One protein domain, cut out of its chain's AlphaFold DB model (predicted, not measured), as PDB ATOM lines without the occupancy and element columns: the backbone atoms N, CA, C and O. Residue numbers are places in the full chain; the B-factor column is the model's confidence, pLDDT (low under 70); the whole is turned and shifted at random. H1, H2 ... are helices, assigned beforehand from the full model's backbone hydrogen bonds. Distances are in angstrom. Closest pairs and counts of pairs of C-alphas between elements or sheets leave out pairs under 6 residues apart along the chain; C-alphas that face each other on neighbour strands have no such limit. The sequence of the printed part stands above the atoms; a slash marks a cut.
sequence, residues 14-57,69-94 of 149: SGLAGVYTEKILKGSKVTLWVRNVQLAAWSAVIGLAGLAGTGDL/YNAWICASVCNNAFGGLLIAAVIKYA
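AT A GLANCE: This is residues 14 to 57 and 69 to 94 of the 149 residues of the protein "SLC35A2 protein" of Symbiodinium sp. CCMP2456 (UniProt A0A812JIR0). Two long helices, H2 and H3, make an open V, meeting where H2 begins and H3 ends, and the shorter helix H1 joins them at that closed end with its last residues, like the third leg of a splayed tripod. The far parts of the V, residues 41 to 57 with most of H2 and residues 69 to 83 with the first part of H3, stick out as two free arms. The printed part has 70 residues with three named helices, in the order H1, H2, H3, and no named strand; the class is all helix. The whole is loose, with a radius of gyration of the C-alphas of 14.6 A, and its C-alphas span 40 by 28 by 22 A.

IN THESE COORDINATES: The printed part begins with H1, residues 14 to 26, which starts at C-alpha 14 at (-25.663, -21.707, 1.609) and is 18.4 A long from first to last C-alpha. H2, residues 32 to 54, starts at C-alpha 32 at (-27.908, -36.399, 14.825) and is 32.2 A long. H3, residues 71 to 93, is 32.8 A long and ends at C-alpha 93 at (-21.080, -29.385, 19.371).

HOW THE PARTS SIT: H1 and H2 are joined by a tight link of 5 residues. They are close but not clearly touching, with the closest C-alphas, those of Leu 25 and Leu 32, 6.5 A apart. They run opposite ways at a shallow tilt of 33 degrees, only just short of steep. H1 touches H3 with residues 22 to 26 alone, and H3 touches H1 with residues 91 to 92 alone; the closest C-alphas of the two are those of Glu 22 and Ile 91, 6.2 A apart. These two run the same way at a steep tilt of 64 degrees. H2 touches H3 with residues 32 to 36 alone, and H3 touches H2 with residues 85 to 92 alone; the closest C-alphas of the two are those of Asn 36 and Ala 88, 7.5 A apart. H2 and H3 run opposite ways at a steep tilt of 46 degrees. In H1, H2 and H3 every O i to N i+4 pair is within hydrogen-bond range.

THE WHOLE: The two C-alphas farthest apart are those of Lys 29 and Gly 55, at 41.1 A. Residues 58 to 68 are not printed, and the gap across this cut, from C-alpha 57 to C-alpha 69, is 16.8 A; the link from H2 to H3 runs across it. Without the stretches that stand free, the body has 38 residues and spans 23 by 20 by 19 A. The mean pLDDT of the printed part is 86.3, and no printed residue is under 70.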
ATOM      1  N   SER A  14     -26.625 -20.943   0.805       88.06
ATOM      2  CA  SER A  14     -25.663 -21.707   1.609       88.06
ATOM      3  C   SER A  14     -25.650 -21.254   3.075       88.06
ATOM      4  O   SER A  14     -25.695 -22.092   3.979       88.06
ATOM      5  N   GLY A  15     -25.677 -19.937   3.316       87.44
ATOM      6  CA  GLY A  15     -25.782 -19.369   4.661       87.44
ATOM      7  C   GLY A  15     -27.081 -19.767   5.366       87.44
ATOM      8  O   GLY A  15     -27.042 -20.286   6.483       87.44
ATOM      9  N   LEU A  16     -28.223 -19.603   4.688       90.00
ATOM     10  CA  LEU A  16     -29.540 -19.985   5.212       90.00
ATOM     11  C   LEU A  16     -29.638 -21.487   5.498       90.00
ATOM     12  O   LEU A  16     -30.124 -21.875   6.558       90.00
ATOM     13  N   ALA A  17     -29.144 -22.330   4.589       86.88
ATOM     14  CA  ALA A  17     -29.126 -23.777   4.764       86.88
ATOM     15  C   ALA A  17     -28.308 -24.180   5.998       86.88
ATOM     16  O   ALA A  17     -28.779 -24.983   6.796       86.88
ATOM     17  N   GLY A  18     -27.134 -23.573   6.209       84.38
ATOM     18  CA  GLY A  18     -26.303 -23.843   7.384       84.38
ATOM     19  C   GLY A  18     -27.004 -23.516   8.707       84.38
ATOM     20  O   GLY A  18     -27.027 -24.352   9.611       84.38
ATOM     21  N   VAL A  19     -27.637 -22.342   8.800       87.88
ATOM     22  CA  VAL A  19     -28.394 -21.927   9.999       87.88
ATOM     23  C   VAL A  19     -29.642 -22.794  10.200       87.88
ATOM     24  O   VAL A  19     -29.998 -23.138  11.326       87.88
ATOM     25  N   TYR A  20     -30.308 -23.198   9.118       86.19
ATOM     26  CA  TYR A  20     -31.467 -24.086   9.187       86.19
ATOM     27  C   TYR A  20     -31.089 -25.497   9.659       86.19
ATOM     28  O   TYR A  20     -31.767 -26.058  10.523       86.19
ATOM     29  N   THR A  21     -29.981 -26.052   9.155       83.62
ATOM     30  CA  THR A  21     -29.420 -27.322   9.633       83.62
ATOM     31  C   THR A  21     -29.095 -27.238  11.121       83.62
ATOM     32  O   THR A  21     -29.506 -28.116  11.876       83.62
ATOM     33  N   GLU A  22     -28.445 -26.161  11.564       85.19
ATOM     34  CA  GLU A  22     -28.169 -25.924  12.982       85.19
ATOM     35  C   GLU A  22     -29.458 -25.890  13.821       85.19
ATOM     36  O   GLU A  22     -29.569 -26.607  14.817       85.19
ATOM     37  N   LYS A  23     -30.475 -25.140  13.375       85.56
ATOM     38  CA  LYS A  23     -31.778 -25.052  14.052       85.56
ATOM     39  C   LYS A  23     -32.467 -26.414  14.173       85.56
ATOM     40  O   LYS A  23     -33.033 -26.716  15.220       85.56
ATOM     41  N   ILE A  24     -32.422 -27.248  13.132       83.62
ATOM     42  CA  ILE A  24     -33.005 -28.600  13.167       83.62
ATOM     43  C   ILE A  24     -32.235 -29.518  14.117       83.62
ATOM     44  O   ILE A  24     -32.860 -30.293  14.846       83.62
ATOM     45  N   LEU A  25     -30.901 -29.456  14.095       77.56
ATOM     46  CA  LEU A  25     -30.051 -30.305  14.929       77.56
ATOM     47  C   LEU A  25     -30.187 -29.956  16.414       77.56
ATOM     48  O   LEU A  25     -30.236 -30.863  17.240       77.56
ATOM     49  N   LYS A  26     -30.277 -28.663  16.746       80.69
ATOM     50  CA  LYS A  26     -30.378 -28.183  18.132       80.69
ATOM     51  C   LYS A  26     -31.817 -28.162  18.664       80.69
ATOM     52  O   LYS A  26     -32.028 -28.322  19.858       80.69
ATOM     53  N   GLY A  27     -32.818 -28.011  17.794       75.25
ATOM     54  CA  GLY A  27     -34.232 -27.899  18.173       75.25
ATOM     55  C   GLY A  27     -35.019 -29.215  18.237       75.25
ATOM     56  O   GLY A  27     -36.231 -29.181  18.448       75.25
ATOM     57  N   SER A  28     -34.393 -30.378  18.019       75.81
ATOM     58  CA  SER A  28     -35.098 -31.662  17.904       75.81
ATOM     59  C   SER A  28     -34.575 -32.723  18.873       75.81
ATOM     60  O   SER A  28     -33.375 -32.860  19.067       75.81
ATOM     61  N   LYS A  29     -35.480 -33.549  19.419       73.75
ATOM     62  CA  LYS A  29     -35.137 -34.726  20.247       73.75
ATOM     63  C   LYS A  29     -34.564 -35.903  19.438       73.75
ATOM     64  O   LYS A  29     -34.153 -36.906  20.010       73.75
ATOM     65  N   VAL A  30     -34.587 -35.811  18.107       78.81
ATOM     66  CA  VAL A  30     -34.080 -36.846  17.196       78.81
ATOM     67  C   VAL A  30     -32.551 -36.824  17.185       78.81
ATOM     68  O   VAL A  30     -31.944 -35.756  17.165       78.81
ATOM     69  N   THR A  31     -31.915 -37.997  17.165       81.75
ATOM     70  CA  THR A  31     -30.450 -38.090  17.152       81.75
ATOM     71  C   THR A  31     -29.854 -37.514  15.862       81.75
ATOM     72  O   THR A  31     -30.445 -37.597  14.782       81.75
ATOM     73  N   LEU A  32     -28.641 -36.961  15.966       80.94
ATOM     74  CA  LEU A  32     -27.908 -36.399  14.825       80.94
ATOM     75  C   LEU A  32     -27.773 -37.398  13.680       80.94
ATOM     76  O   LEU A  32     -27.966 -37.038  12.526       80.94
ATOM     77  N   TRP A  33     -27.478 -38.653  14.006       82.06
ATOM     78  CA  TRP A  33     -27.282 -39.710  13.022       82.06
ATOM     79  C   TRP A  33     -28.542 -39.950  12.193       82.06
ATOM     80  O   TRP A  33     -28.462 -40.014  10.972       82.06
ATOM     81  N   VAL A  34     -29.717 -39.979  12.832       85.56
ATOM     82  CA  VAL A  34     -30.998 -40.136  12.128       85.56
ATOM     83  C   VAL A  34     -31.284 -38.927  11.239       85.56
ATOM     84  O   VAL A  34     -31.693 -39.097  10.093       85.56
ATOM     85  N   ARG A  35     -31.015 -37.703  11.714       84.31
ATOM     86  CA  ARG A  35     -31.143 -36.491  10.886       84.31
ATOM     87  C   ARG A  35     -30.191 -36.506   9.695       84.31
ATOM     88  O   ARG A  35     -30.606 -36.175   8.589       84.31
ATOM     89  N   ASN A  36     -28.951 -36.939   9.893       87.00
ATOM     90  CA  ASN A  36     -27.967 -37.023   8.825       87.00
ATOM     91  C   ASN A  36     -28.329 -38.101   7.793       87.00
ATOM     92  O   ASN A  36     -28.172 -37.868   6.602       87.00
ATOM     93  N   VAL A  37     -28.891 -39.238   8.221       89.19
ATOM     94  CA  VAL A  37     -29.423 -40.268   7.310       89.19
ATOM     95  C   VAL A  37     -30.624 -39.744   6.518       89.19
ATOM     96  O   VAL A  37     -30.691 -39.969   5.315       89.19
ATOM     97  N   GLN A  38     -31.543 -39.002   7.146       89.75
ATOM     98  CA  GLN A  38     -32.672 -38.372   6.443       89.75
ATOM     99  C   GLN A  38     -32.195 -37.373   5.382       89.75
ATOM    100  O   GLN A  38     -32.679 -37.392   4.251       89.75
ATOM    101  N   LEU A  39     -31.230 -36.518   5.731       87.50
ATOM    102  CA  LEU A  39     -30.630 -35.564   4.798       87.50
ATOM    103  C   LEU A  39     -29.880 -36.282   3.669       87.50
ATOM    104  O   LEU A  39     -30.046 -35.921   2.505       87.50
ATOM    105  N   ALA A  40     -29.123 -37.333   3.989       90.19
ATOM    106  CA  ALA A  40     -28.421 -38.147   3.005       90.19
ATOM    107  C   ALA A  40     -29.396 -38.838   2.039       90.19
ATOM    108  O   ALA A  40     -29.165 -38.818   0.832       90.19
ATOM    109  N   ALA A  41     -30.515 -39.372   2.533       92.06
ATOM    110  CA  ALA A  41     -31.542 -39.991   1.698       92.06
ATOM    111  C   ALA A  41     -32.128 -38.992   0.688       92.06
ATOM    112  O   ALA A  41     -32.181 -39.284  -0.506       92.06
ATOM    113  N   TRP A  42     -32.483 -37.782   1.135       91.69
ATOM    114  CA  TRP A  42     -32.940 -36.723   0.230       91.69
ATOM    115  C   TRP A  42     -31.855 -36.290  -0.759       91.69
ATOM    116  O   TRP A  42     -32.149 -36.095  -1.938       91.69
ATOM    117  N   SER A  43     -30.598 -36.204  -0.315       90.31
ATOM    118  CA  SER A  43     -29.474 -35.882  -1.198       90.31
ATOM    119  C   SER A  43     -29.260 -36.942  -2.281       90.31
ATOM    120  O   SER A  43     -29.006 -36.589  -3.428       90.31
ATOM    121  N   ALA A  44     -29.443 -38.225  -1.956       91.56
ATOM    122  CA  ALA A  44     -29.319 -39.322  -2.907       91.56
ATOM    123  C   ALA A  44     -30.429 -39.267  -3.965       91.56
ATOM    124  O   ALA A  44     -30.142 -39.384  -5.153       91.56
ATOM    125  N   VAL A  45     -31.679 -39.014  -3.559       93.06
ATOM    126  CA  VAL A  45     -32.809 -38.865  -4.496       93.06
ATOM    127  C   VAL A  45     -32.575 -37.700  -5.458       93.06
ATOM    128  O   VAL A  45     -32.709 -37.866  -6.669       93.06
ATOM    129  N   ILE A  46     -32.175 -36.535  -4.939       92.00
ATOM    130  CA  ILE A  46     -31.896 -35.351  -5.763       92.00
ATOM    131  C   ILE A  46     -30.681 -35.590  -6.668       92.00
ATOM    132  O   ILE A  46     -30.712 -35.213  -7.835       92.00
ATOM    133  N   GLY A  47     -29.631 -36.246  -6.165       89.38
ATOM    134  CA  GLY A  47     -28.435 -36.580  -6.939       89.38
ATOM    135  C   GLY A  47     -28.733 -37.525  -8.104       89.38
ATOM    136  O   GLY A  47     -28.297 -37.272  -9.223       89.38
ATOM    137  N   LEU A  48     -29.539 -38.565  -7.871       87.06
ATOM    138  CA  LEU A  48     -29.984 -39.489  -8.919       87.06
ATOM    139  C   LEU A  48     -30.900 -38.800  -9.942       87.06
ATOM    140  O   LEU A  48     -30.756 -39.029 -11.141       87.06
ATOM    141  N   ALA A  49     -31.801 -37.920  -9.497       89.25
ATOM    142  CA  ALA A  49     -32.629 -37.119 -10.398       89.25
ATOM    143  C   ALA A  49     -31.789 -36.134 -11.236       89.25
ATOM    144  O   ALA A  49     -32.037 -35.967 -12.429       89.25
ATOM    145  N   GLY A  50     -30.761 -35.522 -10.642       87.44
ATOM    146  CA  GLY A  50     -29.804 -34.668 -11.349       87.44
ATOM    147  C   GLY A  50     -28.993 -35.436 -12.392       87.44
ATOM    148  O   GLY A  50     -28.787 -34.946 -13.502       87.44
ATOM    149  N   LEU A  51     -28.606 -36.676 -12.084       85.19
ATOM    150  CA  LEU A  51     -27.945 -37.565 -13.038       85.19
ATOM    151  C   LEU A  51     -28.859 -37.909 -14.223       85.19
ATOM    152  O   LEU A  51     -28.425 -37.875 -15.371       85.19
ATOM    153  N   ALA A  52     -30.146 -38.151 -13.968       81.69
ATOM    154  CA  ALA A  52     -31.140 -38.331 -15.027       81.69
ATOM    155  C   ALA A  52     -31.295 -37.086 -15.919       81.69
ATOM    156  O   ALA A  52     -31.504 -37.219 -17.122       81.69
ATOM    157  N   GLY A  53     -31.152 -35.884 -15.354       81.38
ATOM    158  CA  GLY A  53     -31.280 -34.615 -16.080       81.38
ATOM    159  C   GLY A  53     -30.046 -34.171 -16.878       81.38
ATOM    160  O   GLY A  53     -30.168 -33.276 -17.707       81.38
ATOM    161  N   THR A  54     -28.871 -34.764 -16.649       80.75
ATOM    162  CA  THR A  54     -27.605 -34.376 -17.314       80.75
ATOM    163  C   THR A  54     -27.336 -35.131 -18.616       80.75
ATOM    164  O   THR A  54     -26.460 -34.732 -19.375       80.75
ATOM    165  N   GLY A  55     -28.114 -36.178 -18.920       71.88
ATOM    166  CA  GLY A  55     -27.964 -36.977 -20.145       71.88
ATOM    167  C   GLY A  55     -26.904 -38.084 -20.060       71.88
ATOM    168  O   GLY A  55     -26.814 -38.908 -20.965       71.88
ATOM    169  N   ASP A  56     -26.178 -38.191 -18.944       78.88
ATOM    170  CA  ASP A  56     -25.130 -39.203 -18.722       78.88
ATOM    171  C   ASP A  56     -25.676 -40.627 -18.484       78.88
ATOM    172  O   ASP A  56     -24.918 -41.593 -18.338       78.88
ATOM    173  N   LEU A  57     -27.003 -40.796 -18.490       76.00
ATOM    174  CA  LEU A  57     -27.669 -42.092 -18.338       76.00
ATOM    175  C   LEU A  57     -27.275 -43.093 -19.426       76.00
ATOM    176  O   LEU A  57     -27.138 -44.277 -19.130       76.00
ATOM    177  N   TYR A  69     -14.065 -46.896 -11.513       86.00
ATOM    178  CA  TYR A  69     -13.801 -46.764 -10.075       86.00
ATOM    179  C   TYR A  69     -12.461 -47.412  -9.704       86.00
ATOM    180  O   TYR A  69     -12.315 -48.632  -9.701       86.00
ATOM    181  N   ASN A  70     -11.483 -46.578  -9.357       91.06
ATOM    182  CA  ASN A  70     -10.192 -47.002  -8.822       91.06
ATOM    183  C   ASN A  70     -10.173 -46.868  -7.285       91.06
ATOM    184  O   ASN A  70     -10.981 -46.135  -6.709       91.06
ATOM    185  N   ALA A  71      -9.215 -47.511  -6.614       92.19
ATOM    186  CA  ALA A  71      -9.027 -47.430  -5.163       92.19
ATOM    187  C   ALA A  71      -8.927 -45.976  -4.664       92.19
ATOM    188  O   ALA A  71      -9.503 -45.636  -3.635       92.19
ATOM    189  N   TRP A  72      -8.286 -45.094  -5.438       93.69
ATOM    190  CA  TRP A  72      -8.197 -43.660  -5.139       93.69
ATOM    191  C   TRP A  72      -9.547 -42.934  -5.172       93.69
ATOM    192  O   TRP A  72      -9.789 -42.062  -4.341       93.69
ATOM    193  N   ILE A  73     -10.441 -43.310  -6.090       92.56
ATOM    194  CA  ILE A  73     -11.794 -42.738  -6.176       92.56
ATOM    195  C   ILE A  73     -12.609 -43.199  -4.970       92.56
ATOM    196  O   ILE A  73     -13.249 -42.387  -4.309       92.56
ATOM    197  N   CYS A  74     -12.526 -44.486  -4.626       91.69
ATOM    198  CA  CYS A  74     -13.163 -45.008  -3.419       91.69
ATOM    199  C   CYS A  74     -12.653 -44.278  -2.164       91.69
ATOM    200  O   CYS A  74     -13.449 -43.794  -1.363       91.69
ATOM    201  N   ALA A  75     -11.334 -44.087  -2.049       94.38
ATOM    202  CA  ALA A  75     -10.732 -43.332  -0.956       94.38
ATOM    203  C   ALA A  75     -11.230 -41.876  -0.899       94.38
ATOM    204  O   ALA A  75     -11.554 -41.391   0.186       94.38
ATOM    205  N   SER A  76     -11.358 -41.180  -2.037       93.31
ATOM    206  CA  SER A  76     -11.868 -39.802  -2.049       93.31
ATOM    207  C   SER A  76     -13.347 -39.727  -1.667       93.31
ATOM    208  O   SER A  76     -13.741 -38.801  -0.959       93.31
ATOM    209  N   VAL A  77     -14.162 -40.696  -2.096       93.00
ATOM    210  CA  VAL A  77     -15.584 -40.801  -1.727       93.00
ATOM    211  C   VAL A  77     -15.724 -41.050  -0.226       93.00
ATOM    212  O   VAL A  77     -16.472 -40.334   0.439       93.00
ATOM    213  N   CYS A  78     -14.960 -41.993   0.333       93.81
ATOM    214  CA  CYS A  78     -14.932 -42.248   1.773       93.81
ATOM    215  C   CYS A  78     -14.481 -41.013   2.561       93.81
ATOM    216  O   CYS A  78     -15.112 -40.660   3.557       93.81
ATOM    217  N   ASN A  79     -13.437 -40.320   2.099       92.94
ATOM    218  CA  ASN A  79     -12.954 -39.093   2.731       92.94
ATOM    219  C   ASN A  79     -14.007 -37.973   2.694       92.94
ATOM    220  O   ASN A  79     -14.212 -37.285   3.691       92.94
ATOM    221  N   ASN A  80     -14.713 -37.806   1.571       92.31
ATOM    222  CA  ASN A  80     -15.773 -36.806   1.443       92.31
ATOM    223  C   ASN A  80     -16.959 -37.120   2.373       92.31
ATOM    224  O   ASN A  80     -17.419 -36.244   3.106       92.31
ATOM    225  N   ALA A  81     -17.386 -38.387   2.421       90.69
ATOM    226  CA  ALA A  81     -18.436 -38.844   3.325       90.69
ATOM    227  C   ALA A  81     -18.057 -38.623   4.799       90.69
ATOM    228  O   ALA A  81     -18.859 -38.103   5.577       90.69
ATOM    229  N   PHE A  82     -16.818 -38.953   5.174       91.88
ATOM    230  CA  PHE A  82     -16.297 -38.703   6.516       91.88
ATOM    231  C   PHE A  82     -16.255 -37.206   6.848       91.88
ATOM    232  O   PHE A  82     -16.709 -36.804   7.918       91.88
ATOM    233  N   GLY A  83     -15.798 -36.366   5.915       90.12
ATOM    234  CA  GLY A  83     -15.804 -34.910   6.069       90.12
ATOM    235  C   GLY A  83     -17.208 -34.347   6.306       90.12
ATOM    236  O   GLY A  83     -17.398 -33.529   7.205       90.12
ATOM    237  N   GLY A  84     -18.213 -34.835   5.572       88.69
ATOM    238  CA  GLY A  84     -19.615 -34.458   5.778       88.69
ATOM    239  C   GLY A  84     -20.143 -34.833   7.167       88.69
ATOM    240  O   GLY A  84     -20.793 -34.018   7.826       88.69
ATOM    241  N   LEU A  85     -19.811 -36.035   7.654       89.25
ATOM    242  CA  LEU A  85     -20.156 -36.480   9.010       89.25
ATOM    243  C   LEU A  85     -19.471 -35.629  10.088       89.25
ATOM    244  O   LEU A  85     -20.108 -35.253  11.073       89.25
ATOM    245  N   LEU A  86     -18.194 -35.293   9.886       88.50
ATOM    246  CA  LEU A  86     -17.421 -34.461  10.805       88.50
ATOM    247  C   LEU A  86     -17.997 -33.045  10.880       88.50
ATOM    248  O   LEU A  86     -18.179 -32.519  11.974       88.50
ATOM    249  N   ILE A  87     -18.378 -32.456   9.743       86.94
ATOM    250  CA  ILE A  87     -19.050 -31.151   9.701       86.94
ATOM    251  C   ILE A  87     -20.379 -31.190  10.467       86.94
ATOM    252  O   ILE A  87     -20.658 -30.276  11.244       86.94
ATOM    253  N   ALA A  88     -21.186 -32.241  10.292       85.38
ATOM    254  CA  ALA A  88     -22.437 -32.389  11.034       85.38
ATOM    255  C   ALA A  88     -22.191 -32.463  12.550       85.38
ATOM    256  O   ALA A  88     -22.902 -31.818  13.323       85.38
ATOM    257  N   ALA A  89     -21.161 -33.202  12.981       84.38
ATOM    258  CA  ALA A  89     -20.750 -33.248  14.381       84.38
ATOM    259  C   ALA A  89     -20.299 -31.868  14.890       84.38
ATOM    260  O   ALA A  89     -20.777 -31.432  15.935       84.38
ATOM    261  N   VAL A  90     -19.465 -31.141  14.139       83.94
ATOM    262  CA  VAL A  90     -19.032 -29.780  14.501       83.94
ATOM    263  C   VAL A  90     -20.231 -28.846  14.672       83.94
ATOM    264  O   VAL A  90     -20.292 -28.144  15.666       83.94
ATOM    265  N   ILE A  91     -21.232 -28.878  13.788       82.75
ATOM    266  CA  ILE A  91     -22.441 -28.032  13.909       82.75
ATOM    267  C   ILE A  91     -23.296 -28.396  15.140       82.75
ATOM    268  O   ILE A  91     -24.072 -27.578  15.628       82.75
ATOM    269  N   LYS A  92     -23.193 -29.628  15.649       79.12
ATOM    270  CA  LYS A  92     -23.896 -30.035  16.872       79.12
ATOM    271  C   LYS A  92     -23.197 -29.545  18.131       79.12
ATOM    272  O   LYS A  92     -23.877 -29.118  19.059       79.12
ATOM    273  N   TYR A  93     -21.878 -29.702  18.183       79.06
ATOM    274  CA  TYR A  93     -21.080 -29.385  19.371       79.06
ATOM    275  C   TYR A  93     -20.617 -27.927  19.406       79.06
ATOM    276  O   TYR A  93     -20.319 -27.413  20.476       79.06
ATOM    277  N   ALA A  94     -20.595 -27.263  18.255       81.50
ATOM    278  CA  ALA A  94     -20.316 -25.847  18.091       81.50
ATOM    279  C   ALA A  94     -21.459 -25.158  17.325       81.50
ATOM    280  O   ALA A  94     -22.543 -25.713  17.144       81.50
TER     281      ALA A  94